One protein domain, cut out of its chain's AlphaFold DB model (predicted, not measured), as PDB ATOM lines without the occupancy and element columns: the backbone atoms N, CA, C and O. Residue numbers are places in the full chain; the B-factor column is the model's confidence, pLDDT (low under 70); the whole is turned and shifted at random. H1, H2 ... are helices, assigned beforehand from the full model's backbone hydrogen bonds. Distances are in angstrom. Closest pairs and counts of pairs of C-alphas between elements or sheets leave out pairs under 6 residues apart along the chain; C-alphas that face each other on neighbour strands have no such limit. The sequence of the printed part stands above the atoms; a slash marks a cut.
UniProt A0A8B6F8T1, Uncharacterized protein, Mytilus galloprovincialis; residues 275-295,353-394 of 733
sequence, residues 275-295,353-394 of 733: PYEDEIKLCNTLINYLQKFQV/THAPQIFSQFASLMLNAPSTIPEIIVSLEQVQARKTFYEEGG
ATOM      1  N   PRO A 275     289.305 221.698 195.572       81.00
ATOM      2  CA  PRO A 275     289.456 221.367 194.163       81.00
ATOM      3  C   PRO A 275     288.084 221.339 193.483       81.00
ATOM      4  O   PRO A 275     287.160 220.682 193.953       81.00
ATOM      5  N   TYR A 276     287.975 222.049 192.359       85.31
ATOM      6  CA  TYR A 276     286.745 222.233 191.583       85.31
ATOM      7  C   TYR A 276     285.619 223.055 192.252       85.31
ATOM      8  O   TYR A 276     284.489 223.033 191.762       85.31
ATOM      9  N   GLU A 277     285.875 223.809 193.329       84.88
ATOM     10  CA  GLU A 277     284.832 224.603 194.010       84.88
ATOM     11  C   GLU A 277     284.103 225.575 193.052       84.88
ATOM     12  O   GLU A 277     282.880 225.734 193.110       84.88
ATOM     13  N   ASP A 278     284.834 226.198 192.119       89.06
ATOM     14  CA  ASP A 278     284.265 227.123 191.133       89.06
ATOM     15  C   ASP A 278     283.467 226.397 190.030       89.06
ATOM     16  O   ASP A 278     282.407 226.883 189.627       89.06
ATOM     17  N   GLU A 279     283.878 225.201 189.599       90.56
ATOM     18  CA  GLU A 279     283.110 224.320 188.711       90.56
ATOM     19  C   GLU A 279     281.846 223.760 189.386       90.56
ATOM     20  O   GLU A 279     280.794 223.661 188.746       90.56
ATOM     21  N   ILE A 280     281.894 223.450 190.685       90.12
ATOM     22  CA  ILE A 280     280.733 223.016 191.477       90.12
ATOM     23  C   ILE A 280     279.742 224.179 191.620       90.12
ATOM     24  O   ILE A 280     278.544 224.008 191.365       90.12
ATOM     25  N   LYS A 281     280.215 225.395 191.932       91.06
ATOM     26  CA  LYS A 281     279.398 226.625 191.876       91.06
ATOM     27  C   LYS A 281     278.804 226.829 190.482       91.06
ATOM     28  O   LYS A 281     277.612 227.119 190.372       91.06
ATOM     29  N   LEU A 282     279.583 226.626 189.420       93.31
ATOM     30  CA  LEU A 282     279.129 226.752 188.035       93.31
ATOM     31  C   LEU A 282     277.986 225.773 187.728       93.31
ATOM     32  O   LEU A 282     276.923 226.206 187.276       93.31
ATOM     33  N   CYS A 283     278.151 224.492 188.076       93.12
ATOM     34  CA  CYS A 283     277.105 223.474 187.978       93.12
ATOM     35  C   CYS A 283     275.847 223.874 188.765       93.12
ATOM     36  O   CYS A 283     274.746 223.830 188.220       93.12
ATOM     37  N   ASN A 284     275.992 224.339 190.011       93.06
ATOM     38  CA  ASN A 284     274.869 224.816 190.823       93.06
ATOM     39  C   ASN A 284     274.144 226.014 190.171       93.06
ATOM     40  O   ASN A 284     272.912 226.048 190.159       93.06
ATOM     41  N   THR A 285     274.861 226.975 189.567       92.56
ATOM     42  CA  THR A 285     274.213 228.087 188.838       92.56
ATOM     43  C   THR A 285     273.460 227.623 187.593       92.56
ATOM     44  O   THR A 285     272.384 228.154 187.313       92.56
ATOM     45  N   LEU A 286     273.970 226.612 186.882       92.12
ATOM     46  CA  LEU A 286     273.312 226.034 185.710       92.12
ATOM     47  C   LEU A 286     272.097 225.176 186.082       92.12
ATOM     48  O   LEU A 286     271.063 225.308 185.432       92.12
ATOM     49  N   ILE A 287     272.155 224.388 187.161       92.56
ATOM     50  CA  ILE A 287     270.993 223.668 187.716       92.56
ATOM     51  C   ILE A 287     269.889 224.672 188.086       92.56
ATOM     52  O   ILE A 287     268.777 224.585 187.564       92.56
ATOM     53  N   ASN A 288     270.224 225.702 188.869       91.75
ATOM     54  CA  ASN A 288     269.300 226.776 189.267       91.75
ATOM     55  C   ASN A 288     268.788 227.630 188.087       91.75
ATOM     56  O   ASN A 288     267.833 228.403 188.237       91.75
ATOM     57  N   TYR A 289     269.435 227.554 186.922       92.69
ATOM     58  CA  TYR A 289     268.990 228.189 185.685       92.69
ATOM     59  C   TYR A 289     268.063 227.268 184.876       92.69
ATOM     60  O   TYR A 289     267.008 227.726 184.441       92.69
ATOM     61  N   LEU A 290     268.400 225.983 184.723       89.06
ATOM     62  CA  LEU A 290     267.586 224.993 184.008       89.06
ATOM     63  C   LEU A 290     266.268 224.674 184.732       89.06
ATOM     64  O   LEU A 290     265.223 224.616 184.086       89.06
ATOM     65  N   GLN A 291     266.276 224.556 186.064       87.19
ATOM     66  CA  GLN A 291     265.071 224.292 186.870       87.19
ATOM     67  C   GLN A 291     263.965 225.344 186.665       87.19
ATOM     68  O   GLN A 291     262.780 225.018 186.702       87.19
ATOM     69  N   LYS A 292     264.325 226.596 186.349       84.94
ATOM     70  CA  LYS A 292     263.367 227.681 186.048       84.94
ATOM     71  C   LYS A 292     262.561 227.461 184.763       84.94
ATOM     72  O   LYS A 292     261.624 228.211 184.515       84.94
ATOM     73  N   PHE A 293     262.916 226.458 183.961       80.56
ATOM     74  CA  PHE A 293     262.168 226.034 182.779       80.56
ATOM     75  C   PHE A 293     261.396 224.717 182.991       80.56
ATOM     76  O   PHE A 293     260.664 224.317 182.091       80.56
ATOM     77  N   GLN A 294     261.526 224.058 184.152       72.00
ATOM     78  CA  GLN A 294     260.728 222.876 184.513       72.00
ATOM     79  C   GLN A 294     259.405 223.238 185.207       72.00
ATOM     80  O   GLN A 294     258.430 222.508 185.071       72.00
ATOM     81  N   VAL A 295     259.341 224.369 185.920       58.75
ATOM     82  CA  VAL A 295     258.108 224.839 186.582       58.75
ATOM     83  C   VAL A 295     257.194 225.516 185.555       58.75
ATOM     84  O   VAL A 295     257.255 226.730 185.353       58.75
ATOM     85  N   THR A 353     266.125 230.249 173.646       85.44
ATOM     86  CA  THR A 353     267.186 231.242 173.445       85.44
ATOM     87  C   THR A 353     267.878 231.557 174.770       85.44
ATOM     88  O   THR A 353     267.455 232.463 175.495       85.44
ATOM     89  N   HIS A 354     268.936 230.815 175.092       86.31
ATOM     90  CA  HIS A 354     269.802 231.115 176.234       86.31
ATOM     91  C   HIS A 354     270.623 232.401 176.021       86.31
ATOM     92  O   HIS A 354     270.801 232.876 174.896       86.31
ATOM     93  N   ALA A 355     271.128 232.992 177.108       90.69
ATOM     94  CA  ALA A 355     272.028 234.144 177.022       90.69
ATOM     95  C   ALA A 355     273.458 233.696 176.642       90.69
ATOM     96  O   ALA A 355     273.866 232.615 177.066       90.69
ATOM     97  N   PRO A 356     274.264 234.517 175.933       89.25
ATOM     98  CA  PRO A 356     275.639 234.168 175.542       89.25
ATOM     99  C   PRO A 356     276.522 233.667 176.695       89.25
ATOM    100  O   PRO A 356     277.292 232.729 176.521       89.25
ATOM    101  N   GLN A 357     276.350 234.239 177.891       90.06
ATOM    102  CA  GLN A 357     277.057 233.811 179.098       90.06
ATOM    103  C   GLN A 357     276.738 232.354 179.475       90.06
ATOM    104  O   GLN A 357     277.656 231.592 179.758       90.06
ATOM    105  N   ILE A 358     275.473 231.931 179.397       91.50
ATOM    106  CA  ILE A 358     275.057 230.552 179.702       91.50
ATOM    107  C   ILE A 358     275.743 229.557 178.753       91.50
ATOM    108  O   ILE A 358     276.242 228.531 179.203       91.50
ATOM    109  N   PHE A 359     275.852 229.883 177.459       90.88
ATOM    110  CA  PHE A 359     276.595 229.050 176.506       90.88
ATOM    111  C   PHE A 359     278.079 228.916 176.886       90.88
ATOM    112  O   PHE A 359     278.614 227.815 176.808       90.88
ATOM    113  N   SER A 360     278.731 229.989 177.358       91.38
ATOM    114  CA  SER A 360     280.108 229.879 177.870       91.38
ATOM    115  C   SER A 360     280.209 229.035 179.147       91.38
ATOM    116  O   SER A 360     281.158 228.273 179.275       91.38
ATOM    117  N   GLN A 361     279.215 229.084 180.043       93.38
ATOM    118  CA  GLN A 361     279.191 228.248 181.250       93.38
ATOM    119  C   GLN A 361     279.054 226.751 180.913       93.38
ATOM    120  O   GLN A 361     279.789 225.934 181.459       93.38
ATOM    121  N   PHE A 362     278.167 226.385 179.978       92.25
ATOM    122  CA  PHE A 362     278.070 225.005 179.480       92.25
ATOM    123  C   PHE A 362     279.363 224.553 178.781       92.25
ATOM    124  O   PHE A 362     279.840 223.448 179.041       92.25
ATOM    125  N   ALA A 363     279.972 225.420 177.964       92.62
ATOM    126  CA  ALA A 363     281.236 225.126 177.289       92.62
ATOM    127  C   ALA A 363     282.402 224.903 178.272       92.62
ATOM    128  O   ALA A 363     283.189 223.982 178.065       92.62
ATOM    129  N   SER A 364     282.487 225.669 179.368       91.62
ATOM    130  CA  SER A 364     283.476 225.445 180.437       91.62
ATOM    131  C   SER A 364     283.352 224.061 181.088       91.62
ATOM    132  O   SER A 364     284.366 223.453 181.407       91.62
ATOM    133  N   LEU A 365     282.133 223.524 181.221       91.06
ATOM    134  CA  LEU A 365     281.882 222.165 181.733       91.06
ATOM    135  C   LEU A 365     281.988 221.063 180.655       91.06
ATOM    136  O   LEU A 365     281.710 219.888 180.925       91.06
ATOM    137  N   MET A 366     282.359 221.432 179.422       91.19
ATOM    138  CA  MET A 366     282.360 220.563 178.238       91.19
ATOM    139  C   MET A 366     281.003 219.868 178.020       91.19
ATOM    140  O   MET A 366     280.940 218.671 177.729       91.19
ATOM    141  N   LEU A 367     279.915 220.623 178.195       90.94
ATOM    142  CA  LEU A 367     278.536 220.206 177.950       90.94
ATOM    143  C   LEU A 367     277.916 221.036 176.818       90.94
ATOM    144  O   LEU A 367     278.245 222.207 176.626       90.94
ATOM    145  N   ASN A 368     276.971 220.442 176.090       89.94
ATOM    146  CA  ASN A 368     276.162 221.172 175.116       89.94
ATOM    147  C   ASN A 368     274.960 221.810 175.825       89.94
ATOM    148  O   ASN A 368     274.254 221.138 176.577       89.94
ATOM    149  N   ALA A 369     274.714 223.096 175.574       91.38
ATOM    150  CA  ALA A 369     273.521 223.768 176.082       91.38
ATOM    151  C   ALA A 369     272.258 223.221 175.378       91.38
ATOM    152  O   ALA A 369     272.286 223.075 174.151       91.38
ATOM    153  N   PRO A 370     271.158 222.949 176.104       90.00
ATOM    154  CA  PRO A 370     269.939 222.409 175.509       90.00
ATOM    155  C   PRO A 370     269.304 223.420 174.547       90.00
ATOM    156  O   PRO A 370     269.200 224.609 174.835       90.00
ATOM    157  N   SER A 371     268.862 222.948 173.386       86.50
ATOM    158  CA  SER A 371     268.210 223.763 172.355       86.50
ATOM    159  C   SER A 371     266.680 223.676 172.414       86.50
ATOM    160  O   SER A 371     265.985 224.644 172.081       86.50
ATOM    161  N   THR A 372     266.151 222.551 172.900       83.25
ATOM    162  CA  THR A 372     264.712 222.244 172.949       83.25
ATOM    163  C   THR A 372     264.262 221.892 174.371       83.25
ATOM    164  O   THR A 372     265.035 221.386 175.176       83.25
ATOM    165  N   ILE A 373     262.984 222.116 174.696       81.94
ATOM    166  CA  ILE A 373     262.420 221.877 176.040       81.94
ATOM    167  C   ILE A 373     262.708 220.469 176.618       81.94
ATOM    168  O   ILE A 373     263.187 220.411 177.749       81.94
ATOM    169  N   PRO A 374     262.508 219.337 175.906       80.00
ATOM    170  CA  PRO A 374     262.832 218.015 176.459       80.00
ATOM    171  C   PRO A 374     264.338 217.790 176.683       80.00
ATOM    172  O   PRO A 374     264.709 216.977 177.525       80.00
ATOM    173  N   GLU A 375     265.215 218.526 175.991       86.06
ATOM    174  CA  GLU A 375     266.665 218.452 176.214       86.06
ATOM    175  C   GLU A 375     267.065 219.083 177.555       86.06
ATOM    176  O   GLU A 375     268.090 218.691 178.102       86.06
ATOM    177  N   ILE A 376     266.256 219.992 178.134       86.88
ATOM    178  CA  ILE A 376     266.532 220.571 179.464       86.88
ATOM    179  C   ILE A 376     266.729 219.466 180.499       86.88
ATOM    180  O   ILE A 376     267.666 219.548 181.283       86.88
ATOM    181  N   ILE A 377     265.858 218.453 180.508       87.75
ATOM    182  CA  ILE A 377     265.870 217.385 181.519       87.75
ATOM    183  C   ILE A 377     267.186 216.602 181.419       87.75
ATOM    184  O   ILE A 377     267.902 216.470 182.408       87.75
ATOM    185  N   VAL A 378     267.560 216.207 180.200       87.50
ATOM    186  CA  VAL A 378     268.812 215.492 179.905       87.50
ATOM    187  C   VAL A 378     270.042 216.350 180.234       87.50
ATOM    188  O   VAL A 378     271.007 215.858 180.814       87.50
ATOM    189  N   SER A 379     270.027 217.648 179.919       88.38
ATOM    190  CA  SER A 379     271.110 218.566 180.291       88.38
ATOM    191  C   SER A 379     271.184 218.818 181.800       88.38
ATOM    192  O   SER A 379     272.274 219.054 182.311       88.38
ATOM    193  N   LEU A 380     270.069 218.756 182.532       89.94
ATOM    194  CA  LEU A 380     270.040 218.903 183.989       89.94
ATOM    195  C   LEU A 380     270.672 217.673 184.655       89.94
ATOM    196  O   LEU A 380     271.562 217.839 185.487       89.94
ATOM    197  N   GLU A 381     270.323 216.464 184.203       91.31
ATOM    198  CA  GLU A 381     270.999 215.217 184.590       91.31
ATOM    199  C   GLU A 381     272.504 215.260 184.265       91.31
ATOM    200  O   GLU A 381     273.327 214.906 185.105       91.31
ATOM    201  N   GLN A 382     272.896 215.762 183.088       90.75
ATOM    202  CA  GLN A 382     274.311 215.910 182.713       90.75
ATOM    203  C   GLN A 382     275.067 216.922 183.587       90.75
ATOM    204  O   GLN A 382     276.215 216.665 183.951       90.75
ATOM    205  N   VAL A 383     274.455 218.056 183.950       92.38
ATOM    206  CA  VAL A 383     275.072 219.024 184.876       92.38
ATOM    207  C   VAL A 383     275.129 218.456 186.297       92.38
ATOM    208  O   VAL A 383     276.117 218.687 186.986       92.38
ATOM    209  N   GLN A 384     274.139 217.674 186.736       91.75
ATOM    210  CA  GLN A 384     274.186 216.970 188.024       91.75
ATOM    211  C   GLN A 384     275.281 215.895 188.050       91.75
ATOM    212  O   GLN A 384     276.062 215.870 188.993       91.75
ATOM    213  N   ALA A 385     275.415 215.080 187.002       90.44
ATOM    214  CA  ALA A 385     276.485 214.088 186.887       90.44
ATOM    215  C   ALA A 385     277.883 214.728 186.773       90.44
ATOM    216  O   ALA A 385     278.866 214.178 187.266       90.44
ATOM    217  N   ARG A 386     277.994 215.917 186.157       88.50
ATOM    218  CA  ARG A 386     279.216 216.736 186.231       88.50
ATOM    219  C   ARG A 386     279.464 217.247 187.644       88.50
ATOM    220  O   ARG A 386     280.589 217.148 188.113       88.50
ATOM    221  N   LYS A 387     278.433 217.750 188.326       91.94
ATOM    222  CA  LYS A 387     278.530 218.236 189.705       91.94
ATOM    223  C   LYS A 387     279.057 217.142 190.640       91.94
ATOM    224  O   LYS A 387     280.061 217.380 191.299       91.94
ATOM    225  N   THR A 388     278.460 215.947 190.626       89.50
ATOM    226  CA  THR A 388     278.925 214.829 191.463       89.50
ATOM    227  C   THR A 388     280.326 214.369 191.072       89.50
ATOM    228  O   THR A 388     281.131 214.115 191.954       89.50
ATOM    229  N   PHE A 389     280.684 214.356 189.780       89.19
ATOM    230  CA  PHE A 389     282.060 214.072 189.347       89.19
ATOM    231  C   PHE A 389     283.093 215.051 189.940       89.19
ATOM    232  O   PHE A 389     284.214 214.642 190.236       89.19
ATOM    233  N   TYR A 390     282.738 216.326 190.123       88.50
ATOM    234  CA  TYR A 390     283.609 217.301 190.785       88.50
ATOM    235  C   TYR A 390     283.590 217.154 192.318       88.50
ATOM    236  O   TYR A 390     284.656 217.153 192.927       88.50
ATOM    237  N   GLU A 391     282.418 216.952 192.935       87.69
ATOM    238  CA  GLU A 391     282.266 216.734 194.390       87.69
ATOM    239  C   GLU A 391     282.932 215.429 194.881       87.69
ATOM    240  O   GLU A 391     283.452 215.379 195.991       87.69
ATOM    241  N   GLU A 392     282.984 214.384 194.049       86.25
ATOM    242  CA  GLU A 392     283.685 213.118 194.318       86.25
ATOM    243  C   GLU A 392     285.205 213.195 194.049       86.25
ATOM    244  O   GLU A 392     285.910 212.192 194.174       86.25
ATOM    245  N   GLY A 393     285.735 214.366 193.667       77.31
ATOM    246  CA  GLY A 393     287.162 214.549 193.382       77.31
ATOM    247  C   GLY A 393     287.633 213.799 192.132       77.31
ATOM    248  O   GLY A 393     288.749 213.276 192.104       77.31
ATOM    249  N   GLY A 394     286.782 213.720 191.101       70.06
ATOM    250  CA  GLY A 394     287.026 212.965 189.874       70.06
ATOM    251  C   GLY A 394     288.402 213.255 189.253       70.06
ATOM    252  O   GLY A 394     288.836 214.413 189.219       70.06
TER     253      GLY A 394
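AT A GLANCE: This is residues 275 to 295 and 353 to 394 of the 733 residues of an uncharacterized protein of Mytilus galloprovincialis (UniProt A0A8B6F8T1). Two long helices, H1 and H3, lie side by side and run opposite ways, and a short third helix, H2, packs slantwise on residues 282 to 286 of H1. After H2 the stretch from residue 365 to 372 runs back to the beginning of H3, and the two long helices make the longest axis of the whole. The printed part has 63 residues with three named helices, in the order H1, H2, H3, and no named strand; the class is all helix. The whole is compact, with a radius of gyration of the C-alphas of 11.1 A, and elongated in outline, with spans of 32 by 21 by 17 A.

IN THESE COORDINATES: The printed part begins at Pro 275. H1 covers residues 277 to 293 and measures 25.3 A from first to last C-alpha; C-alpha 277 is at (284.832, 224.603, 194.010). After the cut, H2 covers residues 356 to 364 and measures 12.7 A, with C-alpha 356 at (275.639, 234.168, 175.542). H3 is the longest helix, residues 373 to 391, and measures 27.5 A; its last C-alpha, that of Glu 391, is at (282.266, 216.734, 194.390). The printed part ends at Gly 394.

HOW THE PARTS SIT: H1 and H3 touch, with 19 pairs of C-alphas within 8 A. Their closest C-alphas are those of Ile 280 and Lys 387, 5.6 A apart. They run opposite ways at a shallow tilt of 21 degrees, and their centres are 9.3 A apart. H1 also touches H2, with its residues 282 to 286 alone and 4 pairs of C-alphas within 8 A. The closest C-alphas there are those of Leu 282 and Gln 361, 6.9 A apart. H1 and H2 run opposite ways at a steep tilt of 50 degrees. H2 and H3 are apart. In H2 every backbone O i to N i+4 pair is within hydrogen-bond range; in H1 11 of 13 such pairs are, and in H3 13 of 15.

THE WHOLE: The two C-alphas farthest apart are those of Thr 353 and Gly 393, at 32.8 A, while the C-alphas of the first and last printed residues, Pro 275 and Gly 394, are 9.7 A apart. Residues 296 to 352 are not printed, and C-alphas 295 and 353 are 17.2 A apart across this cut, which falls in the link from H1 to H2. The link from H2 to H3, 8 residues, is short. The mean pLDDT of the printed part is 87.9, and one printed residue, Val 295, is under 70.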